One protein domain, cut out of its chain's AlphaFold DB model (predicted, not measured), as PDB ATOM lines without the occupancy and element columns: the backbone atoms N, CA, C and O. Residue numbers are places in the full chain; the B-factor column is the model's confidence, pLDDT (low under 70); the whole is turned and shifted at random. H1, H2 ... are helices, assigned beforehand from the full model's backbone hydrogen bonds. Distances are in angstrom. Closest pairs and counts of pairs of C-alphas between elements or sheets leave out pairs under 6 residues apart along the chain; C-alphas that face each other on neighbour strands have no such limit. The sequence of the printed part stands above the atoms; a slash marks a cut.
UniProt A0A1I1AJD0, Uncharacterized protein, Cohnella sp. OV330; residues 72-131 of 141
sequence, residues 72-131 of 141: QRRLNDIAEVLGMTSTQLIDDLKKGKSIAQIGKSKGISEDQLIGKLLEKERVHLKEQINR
ATOM      1  N   GLN A  72      70.817  77.888  63.146       83.81
ATOM      2  CA  GLN A  72      71.571  79.060  63.584       83.81
ATOM      3  C   GLN A  72      73.086  78.832  63.565       83.81
ATOM      4  O   GLN A  72      73.836  79.729  63.188       83.81
ATOM      5  N   ARG A  73      73.548  77.632  63.944       85.62
ATOM      6  CA  ARG A  73      74.981  77.323  63.942       85.62
ATOM      7  C   ARG A  73      75.560  77.333  62.527       85.62
ATOM      8  O   ARG A  73      76.557  78.003  62.300       85.62
ATOM      9  N   ARG A  74      74.888  76.687  61.565       86.94
ATOM     10  CA  ARG A  74      75.346  76.675  60.164       86.94
ATOM     11  C   ARG A  74      75.391  78.072  59.553       86.94
ATOM     12  O   ARG A  74      76.331  78.385  58.833       86.94
ATOM     13  N   LEU A  75      74.404  78.917  59.854       90.38
ATOM     14  CA  LEU A  75      74.422  80.315  59.421       90.38
ATOM     15  C   LEU A  75      75.606  81.078  60.013       90.38
ATOM     16  O   LEU A  75      76.241  81.844  59.295       90.38
ATOM     17  N   ASN A  76      75.930  80.835  61.285       91.19
ATOM     18  CA  ASN A  76      77.107  81.428  61.904       91.19
ATOM     19  C   ASN A  76      78.402  80.953  61.233       91.19
ATOM     20  O   ASN A  76      79.255  81.765  60.895       91.19
ATOM     21  N   ASP A  77      78.518  79.657  60.941       91.69
ATOM     22  CA  ASP A  77      79.695  79.118  60.263       91.69
ATOM     23  C   ASP A  77      79.911  79.735  58.880       91.69
ATOM     24  O   ASP A  77      81.036  80.098  58.533       91.69
ATOM     25  N   ILE A  78      78.830  79.900  58.114       92.25
ATOM     26  CA  ILE A  78      78.852  80.570  56.811       92.25
ATOM     27  C   ILE A  78      79.241  82.044  56.972       92.25
ATOM     28  O   ILE A  78      80.089  82.534  56.228       92.25
ATOM     29  N   ALA A  79      78.649  82.750  57.937       93.69
ATOM     30  CA  ALA A  79      78.924  84.161  58.186       93.69
ATOM     31  C   ALA A  79      80.392  84.402  58.578       93.69
ATOM     32  O   ALA A  79      81.032  85.295  58.023       93.69
ATOM     33  N   GLU A  80      80.954  83.550  59.438       92.69
ATOM     34  CA  GLU A  80      82.371  83.575  59.813       92.69
ATOM     35  C   GLU A  80      83.286  83.350  58.603       92.69
ATOM     36  O   GLU A  80      84.240  84.099  58.401       92.69
ATOM     37  N   VAL A  81      82.977  82.366  57.749       93.38
ATOM     38  CA  VAL A  81      83.766  82.093  56.534       93.38
ATOM     39  C   VAL A  81      83.715  83.262  55.544       93.38
ATOM     40  O   VAL A  81      84.712  83.553  54.879       93.38
ATOM     41  N   LEU A  82      82.568  83.935  55.456       93.31
ATOM     42  CA  LEU A  82      82.342  85.105  54.608       93.31
ATOM     43  C   LEU A  82      82.844  86.425  55.223       93.31
ATOM     44  O   LEU A  82      82.791  87.462  54.553       93.31
ATOM     45  N   GLY A  83      83.307  86.416  56.478       92.94
ATOM     46  CA  GLY A  83      83.749  87.615  57.192       92.94
ATOM     47  C   GLY A  83      82.628  88.645  57.373       92.94
ATOM     48  O   GLY A  83      82.807  89.830  57.082       92.94
ATOM     49  N   MET A  84      81.439  88.193  57.770       94.12
ATOM     50  CA  MET A  84      80.280  89.043  58.055       94.12
ATOM     51  C   MET A  84      79.506  88.536  59.273       94.12
ATOM     52  O   MET A  84      79.804  87.478  59.818       94.12
ATOM     53  N   THR A  85      78.500  89.290  59.709       93.56
ATOM     54  CA  THR A  85      77.625  88.854  60.806       93.56
ATOM     55  C   THR A  85      76.487  87.969  60.297       93.56
ATOM     56  O   THR A  85      75.994  88.149  59.181       93.56
ATOM     57  N   SER A  86      76.006  87.048  61.137       92.12
ATOM     58  CA  SER A  86      74.837  86.208  60.830       92.12
ATOM     59  C   SER A  86      73.593  87.031  60.498       92.12
ATOM     60  O   SER A  86      72.815  86.638  59.636       92.12
ATOM     61  N   THR A  87      73.417  88.195  61.132       92.75
ATOM     62  CA  THR A  87      72.301  89.108  60.847       92.75
ATOM     63  C   THR A  87      72.385  89.665  59.428       92.75
ATOM     64  O   THR A  87      71.418  89.566  58.682       92.75
ATOM     65  N   GLN A  88      73.558  90.157  59.014       93.38
ATOM     66  CA  GLN A  88      73.772  90.653  57.649       93.38
ATOM     67  C   GLN A  88      73.575  89.553  56.603       93.38
ATOM     68  O   GLN A  88      72.954  89.795  55.569       93.38
ATOM     69  N   LEU A  89      74.059  88.340  56.891       94.00
ATOM     70  CA  LEU A  89      73.841  87.181  56.032       94.00
ATOM     71  C   LEU A  89      72.343  86.888  55.879       94.00
ATOM     72  O   LEU A  89      71.860  86.752  54.760       94.00
ATOM     73  N   ILE A  90      71.594  86.831  56.984       93.00
ATOM     74  CA  ILE A  90      70.143  86.597  56.966       93.00
ATOM     75  C   ILE A  90      69.419  87.694  56.182       93.00
ATOM     76  O   ILE A  90      68.515  87.385  55.409       93.00
ATOM     77  N   ASP A  91      69.807  88.955  56.344       95.38
ATOM     78  CA  ASP A  91      69.193  90.064  55.617       95.38
ATOM     79  C   ASP A  91      69.442  89.967  54.110       95.38
ATOM     80  O   ASP A  91      68.539  90.222  53.315       95.38
ATOM     81  N   ASP A  92      70.640  89.559  53.693       94.06
ATOM     82  CA  ASP A  92      70.945  89.318  52.284       94.06
ATOM     83  C   ASP A  92      70.189  88.104  51.720       94.06
ATOM     84  O   ASP A  92      69.686  88.170  50.595       94.06
ATOM     85  N   LEU A  93      70.023  87.037  52.507       93.25
ATOM     86  CA  LEU A  93      69.204  85.878  52.135       93.25
ATOM     87  C   LEU A  93      67.718  86.250  52.007       93.25
ATOM     88  O   LEU A  93      67.059  85.840  51.054       93.25
ATOM     89  N   LYS A  94      67.190  87.083  52.913       94.50
ATOM     90  CA  LYS A  94      65.814  87.612  52.848       94.50
ATOM     91  C   LYS A  94      65.579  88.491  51.621       94.50
ATOM     92  O   LYS A  94      64.465  88.538  51.114       94.50
ATOM     93  N   LYS A  95      66.623  89.159  51.124       95.31
ATOM     94  CA  LYS A  95      66.596  89.915  49.860       95.31
ATOM     95  C   LYS A  95      66.654  89.010  48.620       95.31
ATOM     96  O   LYS A  95      66.674  89.527  47.507       95.31
ATOM     97  N   GLY A  96      66.709  87.688  48.790       95.00
ATOM     98  CA  GLY A  96      66.750  86.715  47.698       95.00
ATOM     99  C   GLY A  96      68.146  86.459  47.127       95.00
ATOM    100  O   GLY A  96      68.264  85.785  46.105       95.00
ATOM    101  N   LYS A  97      69.216  86.965  47.760       94.75
ATOM    102  CA  LYS A  97      70.583  86.628  47.340       94.75
ATOM    103  C   LYS A  97      70.916  85.205  47.772       94.75
ATOM    104  O   LYS A  97      70.632  84.807  48.897       94.75
ATOM    105  N   SER A  98      71.588  84.454  46.908       93.94
ATOM    106  CA  SER A  98      72.157  83.152  47.270       93.94
ATOM    107  C   SER A  98      73.482  83.318  48.020       93.94
ATOM    108  O   SER A  98      74.248  84.243  47.743       93.94
ATOM    109  N   ILE A  99      73.815  82.374  48.905       93.69
ATOM    110  CA  ILE A  99      75.098  82.337  49.628       93.69
ATOM    111  C   ILE A  99      76.283  82.419  48.649       93.69
ATOM    112  O   ILE A  99      77.244  83.140  48.907       93.69
ATOM    113  N   ALA A 100      76.196  81.758  47.489       92.88
ATOM    114  CA  ALA A 100      77.241  81.813  46.466       92.88
ATOM    115  C   ALA A 100      77.415  83.226  45.874       92.88
ATOM    116  O   ALA A 100      78.536  83.652  45.602       92.88
ATOM    117  N   GLN A 101      76.327  83.985  45.705       95.00
ATOM    118  CA  GLN A 101      76.390  85.378  45.240       95.00
ATOM    119  C   GLN A 101      76.991  86.297  46.311       95.00
ATOM    120  O   GLN A 101      77.791  87.182  45.996       95.00
ATOM    121  N   ILE A 102      76.650  86.062  47.579       94.62
ATOM    122  CA  ILE A 102      77.219  86.784  48.722       94.62
ATOM    123  C   ILE A 102      78.726  86.498  48.832       94.62
ATOM    124  O   ILE A 102      79.520  87.429  48.957       94.62
ATOM    125  N   GLY A 103      79.136  85.234  48.680       93.19
ATOM    126  CA  GLY A 103      80.539  84.814  48.622       93.19
ATOM    127  C   GLY A 103      81.316  85.478  47.493       93.19
ATOM    128  O   GLY A 103      82.349  86.099  47.748       93.19
ATOM    129  N   LYS A 104      80.772  85.462  46.270       94.19
ATOM    130  CA  LYS A 104      81.374  86.153  45.117       94.19
ATOM    131  C   LYS A 104      81.563  87.648  45.381       94.19
ATOM    132  O   LYS A 104      82.614  88.191  45.061       94.19
ATOM    133  N   SER A 105      80.596  88.292  46.039       92.75
ATOM    134  CA  SER A 105      80.674  89.716  46.409       92.75
ATOM    135  C   SER A 105      81.769  90.009  47.445       92.75
ATOM    136  O   SER A 105      82.260  91.129  47.529       92.75
ATOM    137  N   LYS A 106      82.171  89.000  48.226       91.88
ATOM    138  CA  LYS A 106      83.279  89.046  49.193       91.88
ATOM    139  C   LYS A 106      84.620  88.591  48.605       91.88
ATOM    140  O   LYS A 106      85.603  88.525  49.335       91.88
ATOM    141  N   GLY A 107      84.674  88.265  47.312       93.38
ATOM    142  CA  GLY A 107      85.880  87.748  46.660       93.38
ATOM    143  C   GLY A 107      86.179  86.277  46.967       93.38
ATOM    144  O   GLY A 107      87.299  85.823  46.753       93.38
ATOM    145  N   ILE A 108      85.198  85.520  47.468       93.25
ATOM    146  CA  ILE A 108      85.321  84.086  47.749       93.25
ATOM    147  C   ILE A 108      84.582  83.323  46.646       93.25
ATOM    148  O   ILE A 108      83.387  83.529  46.430       93.25
ATOM    149  N   SER A 109      85.284  82.439  45.931       94.44
ATOM    150  CA  SER A 109      84.639  81.555  44.957       94.44
ATOM    151  C   SER A 109      83.812  80.473  45.654       94.44
ATOM    152  O   SER A 109      84.031  80.146  46.819       94.44
ATOM    153  N   GLU A 110      82.860  79.901  44.925       93.06
ATOM    154  CA  GLU A 110      81.995  78.838  45.440       93.06
ATOM    155  C   GLU A 110      82.801  77.626  45.931       93.06
ATOM    156  O   GLU A 110      82.589  77.173  47.052       93.06
ATOM    157  N   ASP A 111      83.812  77.195  45.173       95.06
ATOM    158  CA  ASP A 111      84.691  76.086  45.565       95.06
ATOM    159  C   ASP A 111      85.468  76.378  46.856       95.06
ATOM    160  O   ASP A 111      85.600  75.518  47.728       95.06
ATOM    161  N   GLN A 112      85.962  77.610  47.012       94.38
ATOM    162  CA  GLN A 112      86.670  78.029  48.225       94.38
ATOM    163  C   GLN A 112      85.729  78.076  49.428       94.38
ATOM    164  O   GLN A 112      86.110  77.676  50.531       94.38
ATOM    165  N   LEU A 113      84.494  78.538  49.225       94.50
ATOM    166  CA  LEU A 113      83.465  78.549  50.256       94.50
ATOM    167  C   LEU A 113      83.137  77.118  50.706       94.50
ATOM    168  O   LEU A 113      83.202  76.828  51.900       94.50
ATOM    169  N   ILE A 114      82.859  76.217  49.761       94.75
ATOM    170  CA  ILE A 114      82.582  74.799  50.034       94.75
ATOM    171  C   ILE A 114      83.748  74.165  50.799       94.75
ATOM    172  O   ILE A 114      83.527  73.528  51.827       94.75
ATOM    173  N   GLY A 115      84.987  74.382  50.349       96.00
ATOM    174  CA  GLY A 115      86.179  73.842  51.005       96.00
ATOM    175  C   GLY A 115      86.312  74.283  52.463       96.00
ATOM    176  O   GLY A 115      86.538  73.454  53.344       96.00
ATOM    177  N   LYS A 116      86.101  75.574  52.745       93.38
ATOM    178  CA  LYS A 116      86.154  76.112  54.114       93.38
ATOM    179  C   LYS A 116      85.032  75.575  55.007       93.38
ATOM    180  O   LYS A 116      85.283  75.269  56.171       93.38
ATOM    181  N   LEU A 117      83.813  75.437  54.480       93.88
ATOM    182  CA  LEU A 117      82.689  74.865  55.231       93.88
ATOM    183  C   LEU A 117      82.915  73.379  55.537       93.88
ATOM    184  O   LEU A 117      82.647  72.942  56.654       93.88
ATOM    185  N   LEU A 118      83.438  72.610  54.578       94.62
ATOM    186  CA  LEU A 118      83.760  71.196  54.782       94.62
ATOM    187  C   LEU A 118      84.825  71.001  55.859       94.62
ATOM    188  O   LEU A 118      84.714  70.068  56.651       94.62
ATOM    189  N   GLU A 119      85.835  71.867  55.921       94.00
ATOM    190  CA  GLU A 119      86.864  71.765  56.958       94.00
ATOM    191  C   GLU A 119      86.287  71.999  58.360       94.00
ATOM    192  O   GLU A 119      86.563  71.226  59.278       94.00
ATOM    193  N   LYS A 120      85.399  72.987  58.514       90.38
ATOM    194  CA  LYS A 120      84.658  73.188  59.768       90.38
ATOM    195  C   LYS A 120      83.795  71.983  60.138       90.38
ATOM    196  O   LYS A 120      83.822  71.537  61.285       90.38
ATOM    197  N   GLU A 121      83.062  71.426  59.176       90.50
ATOM    198  CA  GLU A 121      82.214  70.258  59.426       90.50
ATOM    199  C   GLU A 121      83.054  69.034  59.817       90.50
ATOM    200  O   GLU A 121      82.691  68.311  60.740       90.50
ATOM    201  N   ARG A 122      84.229  68.827  59.207       94.12
ATOM    202  CA  ARG A 122      85.166  67.759  59.605       94.12
ATOM    203  C   ARG A 122      85.601  67.885  61.057       94.12
ATOM    204  O   ARG A 122      85.682  66.869  61.745       94.12
ATOM    205  N   VAL A 123      85.890  69.099  61.525       90.88
ATOM    206  CA  VAL A 123      86.209  69.341  62.941       90.88
ATOM    207  C   VAL A 123      85.021  68.960  63.817       90.88
ATOM    208  O   VAL A 123      85.198  68.241  64.798       90.88
ATOM    209  N   HIS A 124      83.804  69.354  63.434       86.69
ATOM    210  CA  HIS A 124      82.609  68.997  64.194       86.69
ATOM    211  C   HIS A 124      82.373  67.483  64.243       86.69
ATOM    212  O   HIS A 124      82.096  66.932  65.304       86.69
ATOM    213  N   LEU A 125      82.546  66.794  63.117       90.44
ATOM    214  CA  LEU A 125      82.421  65.344  63.045       90.44
ATOM    215  C   LEU A 125      83.477  64.645  63.911       90.44
ATOM    216  O   LEU A 125      83.140  63.701  64.619       90.44
ATOM    217  N   LYS A 126      84.729  65.126  63.922       92.50
ATOM    218  CA  LYS A 126      85.782  64.611  64.818       92.50
ATOM    219  C   LYS A 126      85.401  64.771  66.290       92.50
ATOM    220  O   LYS A 126      85.526  63.814  67.047       92.50
ATOM    221  N   GLU A 127      84.897  65.943  66.673       89.50
ATOM    222  CA  GLU A 127      84.397  66.213  68.028       89.50
ATOM    223  C   GLU A 127      83.277  65.228  68.398       89.50
ATOM    224  O   GLU A 127      83.293  64.615  69.463       89.50
ATOM    225  N   GLN A 128      82.318  65.027  67.493       88.25
ATOM    226  CA  GLN A 128      81.183  64.135  67.718       88.25
ATOM    227  C   GLN A 128      81.587  62.661  67.811       88.25
ATOM    228  O   GLN A 128      80.999  61.938  68.612       88.25
ATOM    229  N   ILE A 129      82.568  62.219  67.023       90.25
ATOM    230  CA  ILE A 129      83.084  60.843  67.057       90.25
ATOM    231  C   ILE A 129      83.877  60.594  68.343       90.25
ATOM    232  O   ILE A 129      83.719  59.547  68.967       90.25
ATOM    233  N   ASN A 130      84.690  61.561  68.775       89.62
ATOM    234  CA  ASN A 130      85.464  61.449  70.013       89.62
ATOM    235  C   ASN A 130      84.618  61.642  71.274       89.62
ATOM    236  O   ASN A 130      85.074  61.334  72.377       89.62
ATOM    237  N   ARG A 131      83.382  62.129  71.135       86.81
ATOM    238  CA  ARG A 131      82.440  62.262  72.240       86.81
ATOM    239  C   ARG A 131      81.957  60.878  72.677       86.81
ATOM    240  O   ARG A 131      80.916  60.384  72.249       86.81
TER     241      ARG A 131
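AT A GLANCE: This is residues 72 to 131 of the 141 residues of an uncharacterized protein of Cohnella sp. OV330 (UniProt A0A1I1AJD0). Three short helices, H1, H2 and H3, make a small body, and the long helix H4 packs on H1 and H3 with its earlier part and then runs out as an arm, residues 122 to 131 sticking out free. H2 sits on the side of the body away from H4. The printed part has 60 residues with four named helices in the order H1, H2, H3, H4 and no named strand; its class is all helix. It is only just compact, close to loose, with a radius of gyration of the C-alphas of 12.4 A, and elongated, spanning 39 by 22 by 16 A.

HOW THE PARTS SIT: H4, residues 110 to 130, touches H1, residues 72 to 81, with residues 113 to 120 alone; the closest C-alphas, of Val 81 and Lys 116, are 6.9 A apart. The two run opposite ways at a steep tilt of 51 degrees. With residues 110 to 113 alone H4 touches H3, residues 99 to 105, opposite ways at a steep tilt of 50 degrees; the closest C-alphas, of Ala 100 and Glu 110, are 5.7 A apart. H1 and H3 are near each other, with 6 pairs of C-alphas within 10 A. H2, residues 86 to 94, touches H1, about perpendicular at 81 degrees; the closest C-alphas, of Ala 79 and Ser 86, are 5.3 A apart. H2 and H3 are close but not clearly touching, with the closest C-alphas, of Leu 93 and Ile 99, 7.3 A apart. H2 and H4 are apart. The packing of the helices is mostly crossed: of 3 touching pairs, 0 are at a shallow tilt. In H1, H2, H3 and H4 every O i to N i+4 pair is within hydrogen-bond range.

IN THESE COORDINATES: H4 is 30.3 A long, from C-alpha 110 at (81.995, 78.838, 45.440) to C-alpha 130 at (85.464, 61.449, 70.013). H1 begins at C-alpha 72 at (71.571, 79.060, 63.584) and is 14.4 A long; H2 measures 12.1 A and H3 9.8 A.

THE WHOLE: The C-alphas of Lys 95 and Asn 130, the two farthest apart, are 39.7 A apart. Without residues 122 to 131 the body spans 27 by 21 by 15 A. The three links are tight, and the printed part has no cut. The mean pLDDT of the printed part is 92.5, and no printed residue is under 70.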